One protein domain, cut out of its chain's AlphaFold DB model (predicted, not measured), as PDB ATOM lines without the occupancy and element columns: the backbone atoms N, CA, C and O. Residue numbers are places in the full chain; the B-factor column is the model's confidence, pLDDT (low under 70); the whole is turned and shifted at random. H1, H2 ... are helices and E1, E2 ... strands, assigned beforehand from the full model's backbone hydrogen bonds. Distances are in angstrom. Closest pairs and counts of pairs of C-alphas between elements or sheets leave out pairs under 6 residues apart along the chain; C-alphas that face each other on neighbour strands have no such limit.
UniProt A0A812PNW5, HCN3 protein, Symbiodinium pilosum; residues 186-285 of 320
ATOM      1  N   ALA A 186      81.621  17.884-158.790       97.75
ATOM      2  CA  ALA A 186      80.806  17.346-157.719       97.75
ATOM      3  C   ALA A 186      79.865  18.412-157.164       97.75
ATOM      4  O   ALA A 186      80.240  19.571-157.004       97.75
ATOM      5  N   VAL A 187      78.646  17.988-156.841       97.75
ATOM      6  CA  VAL A 187      77.692  18.806-156.092       97.75
ATOM      7  C   VAL A 187      77.684  18.272-154.665       97.75
ATOM      8  O   VAL A 187      77.390  17.098-154.469       97.75
ATOM      9  N   VAL A 188      78.037  19.089-153.679       97.06
ATOM     10  CA  VAL A 188      78.006  18.711-152.260       97.06
ATOM     11  C   VAL A 188      76.718  19.263-151.664       97.06
ATOM     12  O   VAL A 188      76.550  20.472-151.542       97.06
ATOM     13  N   CYS A 189      75.788  18.367-151.343       97.62
ATOM     14  CA  CYS A 189      74.497  18.716-150.760       97.62
ATOM     15  C   CYS A 189      74.611  18.746-149.234       97.62
ATOM     16  O   CYS A 189      74.436  17.722-148.574       97.62
ATOM     17  N   GLU A 190      74.911  19.912-148.671       95.56
ATOM     18  CA  GLU A 190      74.934  20.080-147.222       95.56
ATOM     19  C   GLU A 190      73.540  19.871-146.632       95.56
ATOM     20  O   GLU A 190      72.529  20.225-147.238       95.56
ATOM     21  N   PHE A 191      73.487  19.293-145.431       96.56
ATOM     22  CA  PHE A 191      72.248  18.879-144.761       96.56
ATOM     23  C   PHE A 191      71.483  17.746-145.462       96.56
ATOM     24  O   PHE A 191      70.397  17.389-145.001       96.56
ATOM     25  N   LEU A 192      72.040  17.098-146.493       97.75
ATOM     26  CA  LEU A 192      71.428  15.902-147.080       97.75
ATOM     27  C   LEU A 192      71.176  14.788-146.040       97.75
ATOM     28  O   LEU A 192      70.061  14.259-146.036       97.75
ATOM     29  N   PRO A 193      72.097  14.476-145.099       97.00
ATOM     30  CA  PRO A 193      71.801  13.533-144.017       97.00
ATOM     31  C   PRO A 193      70.561  13.904-143.199       97.00
ATOM     32  O   PRO A 193      69.768  13.037-142.837       97.00
ATOM     33  N   LEU A 194      70.346  15.200-142.951       97.25
ATOM     34  CA  LEU A 194      69.184  15.693-142.213       97.25
ATOM     35  C   LEU A 194      67.894  15.582-143.039       97.25
ATOM     36  O   LEU A 194      66.850  15.238-142.489       97.25
ATOM     37  N   CYS A 195      67.951  15.834-144.351       98.50
ATOM     38  CA  CYS A 195      66.828  15.578-145.258       98.50
ATOM     39  C   CYS A 195      66.422  14.098-145.239       98.50
ATOM     40  O   CYS A 195      65.236  13.794-145.129       98.50
ATOM     41  N   LEU A 196      67.398  13.187-145.302       98.06
ATOM     42  CA  LEU A 196      67.174  11.738-145.298       98.06
ATOM     43  C   LEU A 196      66.594  11.258-143.959       98.06
ATOM     44  O   LEU A 196      65.611  10.520-143.951       98.06
ATOM     45  N   GLU A 197      67.140  11.726-142.833       96.75
ATOM     46  CA  GLU A 197      66.619  11.446-141.485       96.75
ATOM     47  C   GLU A 197      65.150  11.881-141.341       96.75
ATOM     48  O   GLU A 197      64.302  11.134-140.840       96.75
ATOM     49  N   ARG A 198      64.827  13.084-141.832       98.19
ATOM     50  CA  ARG A 198      63.470  13.635-141.778       98.19
ATOM     51  C   ARG A 198      62.514  12.924-142.730       98.19
ATOM     52  O   ARG A 198      61.373  12.707-142.343       98.19
ATOM     53  N   ALA A 199      62.970  12.514-143.913       98.06
ATOM     54  CA  ALA A 199      62.174  11.701-144.831       98.06
ATOM     55  C   ALA A 199      61.829  10.341-144.202       98.06
ATOM     56  O   ALA A 199      60.661   9.977-144.133       98.06
ATOM     57  N   ARG A 200      62.802   9.631-143.607       96.19
ATOM     58  CA  ARG A 200      62.528   8.362-142.894       96.19
ATOM     59  C   ARG A 200      61.491   8.516-141.776       96.19
ATOM     60  O   ARG A 200      60.752   7.579-141.497       96.19
ATOM     61  N   SER A 201      61.442   9.686-141.141       96.62
ATOM     62  CA  SER A 201      60.547   9.968-140.014       96.62
ATOM     63  C   SER A 201      59.190  10.557-140.423       96.62
ATOM     64  O   SER A 201      58.300  10.655-139.579       96.62
ATOM     65  N   ASN A 202      59.018  10.979-141.681       97.75
ATOM     66  CA  ASN A 202      57.792  11.614-142.157       97.75
ATOM     67  C   ASN A 202      56.982  10.647-143.047       97.75
ATOM     68  O   ASN A 202      57.423  10.332-144.152       97.75
ATOM     69  N   PRO A 203      55.755  10.247-142.653       96.50
ATOM     70  CA  PRO A 203      54.932   9.318-143.439       96.50
ATOM     71  C   PRO A 203      54.502   9.861-144.813       96.50
ATOM     72  O   PRO A 203      54.065   9.094-145.666       96.50
ATOM     73  N   PHE A 204      54.615  11.171-145.045       96.88
ATOM     74  CA  PHE A 204      54.258  11.828-146.302       96.88
ATOM     75  C   PHE A 204      55.457  12.064-147.231       96.88
ATOM     76  O   PHE A 204      55.257  12.485-148.371       96.88
ATOM     77  N   VAL A 205      56.688  11.803-146.773       97.75
ATOM     78  CA  VAL A 205      57.916  11.987-147.560       97.75
ATOM     79  C   VAL A 205      58.749  10.717-147.512       97.75
ATOM     80  O   VAL A 205      59.593  10.546-146.643       97.75
ATOM     81  N   THR A 206      58.552   9.823-148.477       96.44
ATOM     82  CA  THR A 206      59.394   8.628-148.578       96.44
ATOM     83  C   THR A 206      60.812   8.990-149.023       96.44
ATOM     84  O   THR A 206      61.035   9.997-149.704       96.44
ATOM     85  N   VAL A 207      61.788   8.138-148.694       97.88
ATOM     86  CA  VAL A 207      63.166   8.301-149.186       97.88
ATOM     87  C   VAL A 207      63.194   8.302-150.718       97.88
ATOM     88  O   VAL A 207      63.851   9.154-151.305       97.88
ATOM     89  N   ALA A 208      62.413   7.438-151.374       97.62
ATOM     90  CA  ALA A 208      62.298   7.418-152.833       97.62
ATOM     91  C   ALA A 208      61.808   8.764-153.401       97.62
ATOM     92  O   ALA A 208      62.400   9.285-154.346       97.62
ATOM     93  N   ALA A 209      60.779   9.370-152.796       97.69
ATOM     94  CA  ALA A 209      60.289  10.684-153.210       97.69
ATOM     95  C   ALA A 209      61.360  11.772-153.025       97.69
ATOM     96  O   ALA A 209      61.529  12.626-153.896       97.69
ATOM     97  N   LEU A 210      62.116  11.736-151.921       98.56
ATOM     98  CA  LEU A 210      63.233  12.659-151.703       98.56
ATOM     99  C   LEU A 210      64.331  12.479-152.759       98.56
ATOM    100  O   LEU A 210      64.843  13.471-153.267       98.56
ATOM    101  N   LEU A 211      64.674  11.242-153.122       98.62
ATOM    102  CA  LEU A 211      65.670  10.965-154.159       98.62
ATOM    103  C   LEU A 211      65.223  11.476-155.540       98.62
ATOM    104  O   LEU A 211      66.042  12.027-156.272       98.62
ATOM    105  N   GLN A 212      63.934  11.378-155.877       98.00
ATOM    106  CA  GLN A 212      63.380  11.968-157.107       98.00
ATOM    107  C   GLN A 212      63.511  13.498-157.112       98.00
ATOM    108  O   GLN A 212      64.011  14.081-158.076       98.00
ATOM    109  N   VAL A 213      63.136  14.149-156.004       98.38
ATOM    110  CA  VAL A 213      63.315  15.599-155.813       98.38
ATOM    111  C   VAL A 213      64.798  15.980-155.907       98.38
ATOM    112  O   VAL A 213      65.147  16.972-156.547       98.38
ATOM    113  N   LEU A 214      65.695  15.168-155.343       98.56
ATOM    114  CA  LEU A 214      67.136  15.389-155.424       98.56
ATOM    115  C   LEU A 214      67.640  15.322-156.873       98.56
ATOM    116  O   LEU A 214      68.442  16.163-157.261       98.56
ATOM    117  N   VAL A 215      67.154  14.393-157.702       98.50
ATOM    118  CA  VAL A 215      67.513  14.343-159.133       98.50
ATOM    119  C   VAL A 215      67.119  15.634-159.853       98.50
ATOM    120  O   VAL A 215      67.933  16.198-160.590       98.50
ATOM    121  N   GLU A 216      65.896  16.126-159.638       98.25
ATOM    122  CA  GLU A 216      65.432  17.391-160.222       98.25
ATOM    123  C   GLU A 216      66.309  18.570-159.772       98.25
ATOM    124  O   GLU A 216      66.775  19.353-160.607       98.25
ATOM    125  N   LEU A 217      66.620  18.642-158.476       98.50
ATOM    126  CA  LEU A 217      67.502  19.662-157.919       98.50
ATOM    127  C   LEU A 217      68.908  19.599-158.526       98.50
ATOM    128  O   LEU A 217      69.439  20.617-158.960       98.50
ATOM    129  N   LEU A 218      69.515  18.415-158.603       98.31
ATOM    130  CA  LEU A 218      70.865  18.239-159.142       98.31
ATOM    131  C   LEU A 218      70.963  18.668-160.606       98.31
ATOM    132  O   LEU A 218      71.968  19.256-161.009       98.31
ATOM    133  N   ARG A 219      69.925  18.404-161.407       97.62
ATOM    134  CA  ARG A 219      69.846  18.876-162.796       97.62
ATOM    135  C   ARG A 219      69.757  20.403-162.859       97.62
ATOM    136  O   ARG A 219      70.470  21.010-163.661       97.62
ATOM    137  N   ALA A 220      68.947  21.020-161.998       97.50
ATOM    138  CA  ALA A 220      68.831  22.477-161.915       97.50
ATOM    139  C   ALA A 220      70.156  23.132-161.492       97.50
ATOM    140  O   ALA A 220      70.628  24.045-162.168       97.50
ATOM    141  N   VAL A 221      70.810  22.614-160.445       97.38
ATOM    142  CA  VAL A 221      72.107  23.119-159.966       97.38
ATOM    143  C   VAL A 221      73.170  22.999-161.048       97.38
ATOM    144  O   VAL A 221      73.828  23.984-161.348       97.38
ATOM    145  N   ARG A 222      73.314  21.835-161.695       95.69
ATOM    146  CA  ARG A 222      74.302  21.648-162.775       95.69
ATOM    147  C   ARG A 222      74.071  22.585-163.962       95.69
ATOM    148  O   ARG A 222      75.033  22.974-164.611       95.69
ATOM    149  N   SER A 223      72.818  22.936-164.240       95.94
ATOM    150  CA  SER A 223      72.473  23.871-165.318       95.94
ATOM    151  C   SER A 223      72.783  25.327-164.950       95.94
ATOM    152  O   SER A 223      73.091  26.124-165.831       95.94
ATOM    153  N   ALA A 224      72.699  25.674-163.663       96.00
ATOM    154  CA  ALA A 224      72.960  27.020-163.152       96.00
ATOM    155  C   ALA A 224      74.417  27.241-162.702       96.00
ATOM    156  O   ALA A 224      74.858  28.383-162.582       96.00
ATOM    157  N   ALA A 225      75.154  26.169-162.409       94.56
ATOM    158  CA  ALA A 225      76.491  26.240-161.844       94.56
ATOM    159  C   ALA A 225      77.510  26.807-162.848       94.56
ATOM    160  O   ALA A 225      77.514  26.418-164.020       94.56
ATOM    161  N   PRO A 226      78.442  27.666-162.399       89.50
ATOM    162  CA  PRO A 226      79.570  28.081-163.220       89.50
ATOM    163  C   PRO A 226      80.419  26.872-163.639       89.50
ATOM    164  O   PRO A 226      80.836  26.068-162.804       89.50
ATOM    165  N   GLY A 227      80.733  26.753-164.932       88.50
ATOM    166  CA  GLY A 227      81.484  25.607-165.466       88.50
ATOM    167  C   GLY A 227      82.937  25.487-164.975       88.50
ATOM    168  O   GLY A 227      83.563  24.448-165.176       88.50
ATOM    169  N   SER A 228      83.489  26.524-164.338       90.19
ATOM    170  CA  SER A 228      84.864  26.542-163.820       90.19
ATOM    171  C   SER A 228      85.022  25.862-162.458       90.19
ATOM    172  O   SER A 228      86.121  25.417-162.127       90.19
ATOM    173  N   GLN A 229      83.955  25.763-161.661       91.06
ATOM    174  CA  GLN A 229      84.032  25.221-160.306       91.06
ATOM    175  C   GLN A 229      83.988  23.692-160.326       91.06
ATOM    176  O   GLN A 229      83.108  23.085-160.936       91.06
ATOM    177  N   LYS A 230      84.942  23.049-159.646       95.00
ATOM    178  CA  LYS A 230      84.988  21.582-159.520       95.00
ATOM    179  C   LYS A 230      84.107  21.046-158.396       95.00
ATOM    180  O   LYS A 230      83.642  19.913-158.488       95.00
ATOM    181  N   ILE A 231      83.857  21.852-157.372       96.38
ATOM    182  CA  ILE A 231      82.938  21.541-156.282       96.38
ATOM    183  C   ILE A 231      81.911  22.663-156.230       96.38
ATOM    184  O   ILE A 231      82.278  23.833-156.239       96.38
ATOM    185  N   VAL A 232      80.638  22.288-156.197       96.94
ATOM    186  CA  VAL A 232      79.507  23.202-156.060       96.94
ATOM    187  C   VAL A 232      78.754  22.813-154.801       96.94
ATOM    188  O   VAL A 232      78.231  21.703-154.710       96.94
ATOM    189  N   THR A 233      78.693  23.711-153.828       97.06
ATOM    190  CA  THR A 233      78.005  23.450-152.561       97.06
ATOM    191  C   THR A 233      76.554  23.905-152.640       97.06
ATOM    192  O   THR A 233      76.268  24.987-153.153       97.06
ATOM    193  N   VAL A 234      75.637  23.090-152.123       98.19
ATOM    194  CA  VAL A 234      74.198  23.370-152.081       98.19
ATOM    195  C   VAL A 234      73.701  23.188-150.654       98.19
ATOM    196  O   VAL A 234      73.791  22.098-150.099       98.19
ATOM    197  N   ASP A 235      73.167  24.252-150.069       98.12
ATOM    198  CA  ASP A 235      72.528  24.246-148.759       98.12
ATOM    199  C   ASP A 235      71.086  23.733-148.868       98.12
ATOM    200  O   ASP A 235      70.251  24.343-149.548       98.12
ATOM    201  N   LEU A 236      70.799  22.611-148.199       98.56
ATOM    202  CA  LEU A 236      69.463  22.017-148.121       98.56
ATOM    203  C   LEU A 236      68.752  22.275-146.784       98.56
ATOM    204  O   LEU A 236      67.775  21.594-146.482       98.56
ATOM    205  N   GLY A 237      69.206  23.221-145.961       98.31
ATOM    206  CA  GLY A 237      68.668  23.466-144.623       98.31
ATOM    207  C   GLY A 237      67.168  23.789-144.609       98.31
ATOM    208  O   GLY A 237      66.421  23.208-143.814       98.31
ATOM    209  N   ASP A 238      66.702  24.655-145.516       98.50
ATOM    210  CA  ASP A 238      65.277  25.002-145.630       98.50
ATOM    211  C   ASP A 238      64.450  23.843-146.210       98.50
ATOM    212  O   ASP A 238      63.385  23.515-145.687       98.50
ATOM    213  N   LEU A 239      64.984  23.120-147.206       98.75
ATOM    214  CA  LEU A 239      64.358  21.896-147.723       98.75
ATOM    215  C   LEU A 239      64.210  20.839-146.622       98.75
ATOM    216  O   LEU A 239      63.149  20.230-146.485       98.75
ATOM    217  N   ALA A 240      65.236  20.650-145.794       98.62
ATOM    218  CA  ALA A 240      65.153  19.770-144.646       98.62
ATOM    219  C   ALA A 240      64.028  20.229-143.713       98.62
ATOM    220  O   ALA A 240      63.300  19.393-143.177       98.62
ATOM    221  N   ALA A 241      63.916  21.530-143.414       98.56
ATOM    222  CA  ALA A 241      62.879  22.050-142.515       98.56
ATOM    223  C   ALA A 241      61.482  21.811-143.097       98.56
ATOM    224  O   ALA A 241      60.566  21.410-142.378       98.56
ATOM    225  N   PHE A 242      61.348  21.975-144.408       98.62
ATOM    226  CA  PHE A 242      60.123  21.712-145.139       98.62
ATOM    227  C   PHE A 242      59.717  20.232-145.095       98.62
ATOM    228  O   PHE A 242      58.558  19.934-144.803       98.62
ATOM    229  N   ILE A 243      60.668  19.304-145.281       98.69
ATOM    230  CA  ILE A 243      60.430  17.854-145.157       98.69
ATOM    231  C   ILE A 243      59.852  17.511-143.785       98.69
ATOM    232  O   ILE A 243      58.972  16.670-143.708       98.69
ATOM    233  N   LEU A 244      60.291  18.156-142.703       98.12
ATOM    234  CA  LEU A 244      59.749  17.885-141.365       98.12
ATOM    235  C   LEU A 244      58.265  18.276-141.229       98.12
ATOM    236  O   LEU A 244      57.545  17.692-140.425       98.12
ATOM    237  N   MET A 245      57.823  19.286-141.977       98.38
ATOM    238  CA  MET A 245      56.539  19.956-141.753       98.38
ATOM    239  C   MET A 245      55.443  19.535-142.731       98.38
ATOM    240  O   MET A 245      54.263  19.710-142.423       98.38
ATOM    241  N   VAL A 246      55.809  19.019-143.905       98.06
ATOM    242  CA  VAL A 246      54.860  18.673-144.967       98.06
ATOM    243  C   VAL A 246      54.028  17.437-144.611       98.06
ATOM    244  O   VAL A 246      54.555  16.405-144.203       98.06
ATOM    245  N   GLN A 247      52.711  17.543-144.780       97.12
ATOM    246  CA  GLN A 247      51.723  16.498-144.487       97.12
ATOM    247  C   GLN A 247      51.009  16.002-145.751       97.12
ATOM    248  O   GLN A 247      49.890  15.497-145.709       97.12
ATOM    249  N   ASN A 248      51.636  16.215-146.906       95.31
ATOM    250  CA  ASN A 248      51.052  15.939-148.206       95.31
ATOM    251  C   ASN A 248      52.159  15.617-149.218       95.31
ATOM    252  O   ASN A 248      52.973  16.475-149.571       95.31
ATOM    253  N   SER A 249      52.174  14.374-149.697       95.25
ATOM    254  CA  SER A 249      53.202  13.867-150.611       95.25
ATOM    255  C   SER A 249      53.225  14.608-151.949       95.25
ATOM    256  O   SER A 249      54.301  14.855-152.492       95.25
ATOM    257  N   TYR A 250      52.069  15.040-152.460       94.81
ATOM    258  CA  TYR A 250      51.985  15.806-153.705       94.81
ATOM    259  C   TYR A 250      52.650  17.183-153.574       94.81
ATOM    260  O   TYR A 250      53.373  17.625-154.471       94.81
ATOM    261  N   ILE A 251      52.441  17.851-152.438       96.31
ATOM    262  CA  ILE A 251      53.059  19.150-152.147       96.31
ATOM    263  C   ILE A 251      54.575  19.005-152.056       96.31
ATOM    264  O   ILE A 251      55.304  19.807-152.638       96.31
ATOM    265  N   PHE A 252      55.056  17.952-151.394       97.75
ATOM    266  CA  PHE A 252      56.483  17.657-151.368       97.75
ATOM    267  C   PHE A 252      57.034  17.393-152.775       97.75
ATOM    268  O   PHE A 252      57.987  18.036-153.208       97.75
ATOM    269  N   ALA A 253      56.387  16.516-153.538       96.12
ATOM    270  CA  ALA A 253      56.874  16.080-154.841       96.12
ATOM    271  C   ALA A 253      56.769  17.152-155.949       96.12
ATOM    272  O   ALA A 253      57.162  16.898-157.089       96.12
ATOM    273  N   THR A 254      56.200  18.322-155.649       95.50
ATOM    274  CA  THR A 254      56.134  19.484-156.549       95.50
ATOM    275  C   THR A 254      56.845  20.712-155.977       95.50
ATOM    276  O   THR A 254      56.866  21.759-156.627       95.50
ATOM    277  N   CYS A 255      57.472  20.604-154.798       97.38
ATOM    278  CA  CYS A 255      57.996  21.758-154.071       97.38
ATOM    279  C   CYS A 255      59.047  22.547-154.867       97.38
ATOM    280  O   CYS A 255      59.013  23.779-154.856       97.38
ATOM    281  N   LEU A 256      59.909  21.871-155.635       97.31
ATOM    282  CA  LEU A 256      60.963  22.525-156.416       97.31
ATOM    283  C   LEU A 256      60.438  23.407-157.546       97.31
ATOM    284  O   LEU A 256      61.082  24.399-157.871       97.31
ATOM    285  N   SER A 257      59.247  23.127-158.089       95.56
ATOM    286  CA  SER A 257      58.634  23.970-159.133       95.56
ATOM    287  C   SER A 257      58.365  25.406-158.668       95.56
ATOM    288  O   SER A 257      58.190  26.307-159.484       95.56
ATOM    289  N   ARG A 258      58.333  25.609-157.347       94.50
ATOM    290  CA  ARG A 258      58.118  26.896-156.684       94.50
ATOM    291  C   ARG A 258      59.248  27.233-155.716       94.50
ATOM    292  O   ARG A 258      59.076  28.140-154.911       94.50
ATOM    293  N   ALA A 259      60.346  26.484-155.712       97.50
ATOM    294  CA  ALA A 259      61.519  26.824-154.919       97.50
ATOM    295  C   ALA A 259      62.409  27.782-155.714       97.50
ATOM    296  O   ALA A 259      62.387  27.797-156.946       97.50
ATOM    297  N   THR A 260      63.206  28.575-155.010       97.81
ATOM    298  CA  THR A 260      64.222  29.423-155.630       97.81
ATOM    299  C   THR A 260      65.602  28.893-155.297       97.81
ATOM    300  O   THR A 260      65.905  28.604-154.142       97.81
ATOM    301  N   LEU A 261      66.442  28.784-156.321       97.94
ATOM    302  CA  LEU A 261      67.844  28.425-156.182       97.94
ATOM    303  C   LEU A 261      68.674  29.713-156.252       97.94
ATOM    304  O   LEU A 261      68.769  30.319-157.319       97.94
ATOM    305  N   THR A 262      69.244  30.157-155.128       97.75
ATOM    306  CA  THR A 262      70.027  31.406-155.069       97.75
ATOM    307  C   THR A 262      71.515  31.125-154.875       97.75
ATOM    308  O   THR A 262      71.886  30.347-154.006       97.75
ATOM    309  N   LEU A 263      72.382  31.740-155.687       96.62
ATOM    310  CA  LEU A 263      73.841  31.635-155.552       96.62
ATOM    311  C   LEU A 263      74.361  32.801-154.700       96.62
ATOM    312  O   LEU A 263      74.174  33.960-155.072       96.62
ATOM    313  N   ARG A 264      75.020  32.510-153.575       95.94
ATOM    314  CA  ARG A 264      75.669  33.503-152.702       95.94
ATOM    315  C   ARG A 264      77.048  32.980-152.320       95.94
ATOM    316  O   ARG A 264      77.135  31.868-151.817       95.94
ATOM    317  N   GLU A 265      78.098  33.762-152.568       91.19
ATOM    318  CA  GLU A 265      79.478  33.402-152.184       91.19
ATOM    319  C   GLU A 265      79.871  31.978-152.633       91.19
ATOM    320  O   GLU A 265      80.347  31.174-151.842       91.19
ATOM    321  N   GLU A 266      79.612  31.641-153.904       91.12
ATOM    322  CA  GLU A 266      79.909  30.318-154.499       91.12
ATOM    323  C   GLU A 266      79.088  29.133-153.952       91.12
ATOM    324  O   GLU A 266      79.314  27.982-154.325       91.12
ATOM    325  N   ARG A 267      78.083  29.407-153.120       95.94
ATOM    326  CA  ARG A 267      77.186  28.415-152.528       95.94
ATOM    327  C   ARG A 267      75.756  28.631-152.995       95.94
ATOM    328  O   ARG A 267      75.230  29.743-152.953       95.94
ATOM    329  N   PHE A 268      75.113  27.560-153.432       98.19
ATOM    330  CA  PHE A 268      73.692  27.581-153.734       98.19
ATOM    331  C   PHE A 268      72.865  27.372-152.468       98.19
ATOM    332  O   PHE A 268      73.218  26.565-151.616       98.19
ATOM    333  N   TYR A 269      71.736  28.063-152.382       98.50
ATOM    334  CA  TYR A 269      70.737  27.908-151.334       98.50
ATOM    335  C   TYR A 269      69.414  27.516-151.978       98.50
ATOM    336  O   TYR A 269      68.978  28.159-152.939       98.50
ATOM    337  N   VAL A 270      68.801  26.448-151.469       98.38
ATOM    338  CA  VAL A 270      67.452  26.037-151.863       98.38
ATOM    339  C   VAL A 270      66.463  26.669-150.897       98.38
ATOM    340  O   VAL A 270      66.290  26.179-149.786       98.38
ATOM    341  N   ASP A 271      65.809  27.740-151.337       98.00
ATOM    342  CA  ASP A 271      64.776  28.428-150.567       98.00
ATOM    343  C   ASP A 271      63.394  27.917-151.016       98.00
ATOM    344  O   ASP A 271      62.960  28.125-152.158       98.00
ATOM    345  N   VAL A 272      62.683  27.225-150.131       97.94
ATOM    346  CA  VAL A 272      61.315  26.762-150.367       97.94
ATOM    347  C   VAL A 272      60.373  27.961-150.235       97.94
ATOM    348  O   VAL A 272      60.339  28.645-149.213       97.94
ATOM    349  N   SER A 273      59.582  28.252-151.274       97.69
ATOM    350  CA  SER A 273      58.747  29.461-151.270       97.69
ATOM    351  C   SER A 273      57.704  29.491-150.154       97.69
ATOM    352  O   SER A 273      57.169  28.472-149.715       97.69
ATOM    353  N   GLN A 274      57.322  30.711-149.771       97.81
ATOM    354  CA  GLN A 274      56.216  30.965-148.843       97.81
ATOM    355  C   GLN A 274      54.902  30.310-149.291       97.81
ATOM    356  O   GLN A 274      54.084  29.930-148.455       97.81
ATOM    357  N   GLU A 275      54.692  30.155-150.600       96.69
ATOM    358  CA  GLU A 275      53.527  29.448-151.117       96.69
ATOM    359  C   GLU A 275      53.564  27.965-150.739       96.69
ATOM    360  O   GLU A 275      52.577  27.467-150.218       96.69
ATOM    361  N   ASN A 276      54.690  27.268-150.907       97.19
ATOM    362  CA  ASN A 276      54.822  25.884-150.438       97.19
ATOM    363  C   ASN A 276      54.617  25.784-148.919       97.19
ATOM    364  O   ASN A 276      53.885  24.911-148.453       97.19
ATOM    365  N   TRP A 277      55.197  26.711-148.150       98.12
ATOM    366  CA  TRP A 277      55.076  26.742-146.690       98.12
ATOM    367  C   TRP A 277      53.636  26.906-146.194       98.12
ATOM    368  O   TRP A 277      53.240  26.245-145.237       98.12
ATOM    369  N   ARG A 278      52.815  27.723-146.863       97.69
ATOM    370  CA  ARG A 278      51.386  27.868-146.524       97.69
ATOM    371  C   ARG A 278      50.595  26.577-146.718       97.69
ATOM    372  O   ARG A 278      49.568  26.394-146.070       97.69
ATOM    373  N   ARG A 279      51.079  25.686-147.584       96.56
ATOM    374  CA  ARG A 279      50.365  24.484-148.008       96.56
ATOM    375  C   ARG A 279      50.791  23.222-147.258       96.56
ATOM    376  O   ARG A 279      50.177  22.181-147.437       96.56
ATOM    377  N   VAL A 280      51.785  23.281-146.366       96.94
ATOM    378  CA  VAL A 280      52.332  22.082-145.690       96.94
ATOM    379  C   VAL A 280      51.298  21.251-144.923       96.94
ATOM    380  O   VAL A 280      51.521  20.063-144.732       96.94
ATOM    381  N   ARG A 281      50.168  21.843-144.512       96.56
ATOM    382  CA  ARG A 281      49.054  21.159-143.823       96.56
ATOM    383  C   ARG A 281      47.798  21.000-144.681       96.56
ATOM    384  O   ARG A 281      46.746  20.652-144.152       96.56
ATOM    385  N   GLU A 282      47.864  21.312-145.974       95.00
ATOM    386  CA  GLU A 282      46.721  21.098-146.859       95.00
ATOM    387  C   GLU A 282      46.428  19.597-146.959       95.00
ATOM    388  O   GLU A 282      47.329  18.822-147.311       95.00
ATOM    389  N   PRO A 283      45.185  19.171-146.681       93.00
ATOM    390  CA  PRO A 283      44.821  17.771-146.804       93.00
ATOM    391  C   PRO A 283      44.994  17.309-148.253       93.00
ATOM    392  O   PRO A 283      44.862  18.091-149.200       93.00
ATOM    393  N   ALA A 284      45.273  16.020-148.436       89.88
ATOM    394  CA  ALA A 284      45.233  15.421-149.762       89.88
ATOM    395  C   ALA A 284      43.804  15.536-150.315       89.88
ATOM    396  O   ALA A 284      42.861  15.003-149.734       89.88
ATOM    397  N   THR A 285      43.640  16.270-151.413       91.38
ATOM    398  CA  THR A 285      42.375  16.352-152.151       91.38
ATOM    399  C   THR A 285      42.314  15.246-153.202       91.38
ATOM    400  O   THR A 285      43.356  14.755-153.642       91.38
TER     401      THR A 285
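AT A GLANCE: This is residues 186 to 285 of the 320 residues of the protein "HCN3 protein" of Symbiodinium pilosum (UniProt A0A812PNW5). Picture an elongated body with a strongly twisted sheet at one end and, beyond the ends of strands E1, E2 and E4, a row of helices H1, H3 and H6 side by side toward the other end. The longest helix, H2, covers one face of the sheet with its residues 214 to 224, and the short H4 and H5 pack on its earlier part. The printed part has 100 residues with six named helices and four named strands, in the order E1 H1 H2 E2 H3 H4 H5 E3 E4 H6. The sheet, in the order E1 E2 E4 E3, is mixed, and the class is mixed, helices and strands. The whole is compact, with a radius of gyration of the C-alphas of 13.3 A and spans of 45 by 24 by 18 A.

IN THESE COORDINATES: Find C-alpha 186 at (80.806, 17.346, -157.719), where E1 begins and runs to residue 190. H1 follows, residues 192 to 201, 14.3 A long; then H2, residues 207 to 224, runs 25.3 A from C-alpha 207 at (63.166, 8.301, -149.186). Next come E2, residues 231 to 235, H3, residues 237 to 245, H4, residues 249 to 253, and H5, residues 255 to 258. E3, residues 259 to 264, is 15.8 A long, and E4, residues 267 to 272, is 16.1 A. H6, residues 274 to 279, ends at C-alpha 279, (50.365, 24.484, -148.008).

HOW THE PARTS SIT: Begin at edge strand E1, parallel to E2, with N 188 and O 232 2.8 A apart. E2 is parallel to E4, with N 268 and O 233 at 2.8 A. E4 and E3 form an antiparallel hairpin, with N 262 and O 269 at 3.0 A. E1, H1 H2, E2 is a strand-helix-strand unit, two parallel neighbour strands with helices between, and its crossover is left-handed. H2 and H3 are on opposite faces of the sheet; H3, at a height over the sheet of 8.2 A, lies over none of its strands. H1 touches H3, running the same way at a shallow tilt of 1 degrees, with the closest C-alphas, of Cys 195 and Ala 240, 4.6 A apart. H1 and H2 form a helical hairpin, and H2 touches H1 with residues 207 to 210 alone; the closest C-alphas are those of Ala 199 and Val 207, 5.6 A. With residues 209 to 213 alone H2 only just touches H4, with 3 pairs of C-alphas within 8 A, the closest Val 213 and Ala 253 at 6.5 A. H5 only grazes the sheet and only just touches H6, with 3 such pairs, the closest Cys 255 and Asn 276 at 6.3 A. H3 and H6 are close but not clearly touching. Every O i to N i+4 pair is within hydrogen-bond range in H1, H2, H3 and H4; H6 has 1 of 2, and H5 is too short for such a pair.

THE WHOLE: Look from C-alpha 228 to C-alpha 285, the two farthest apart, 45.2 A. The printed part has no cut, and no link is long. The mean pLDDT of the printed part is 96.7, and no printed residue is under 70.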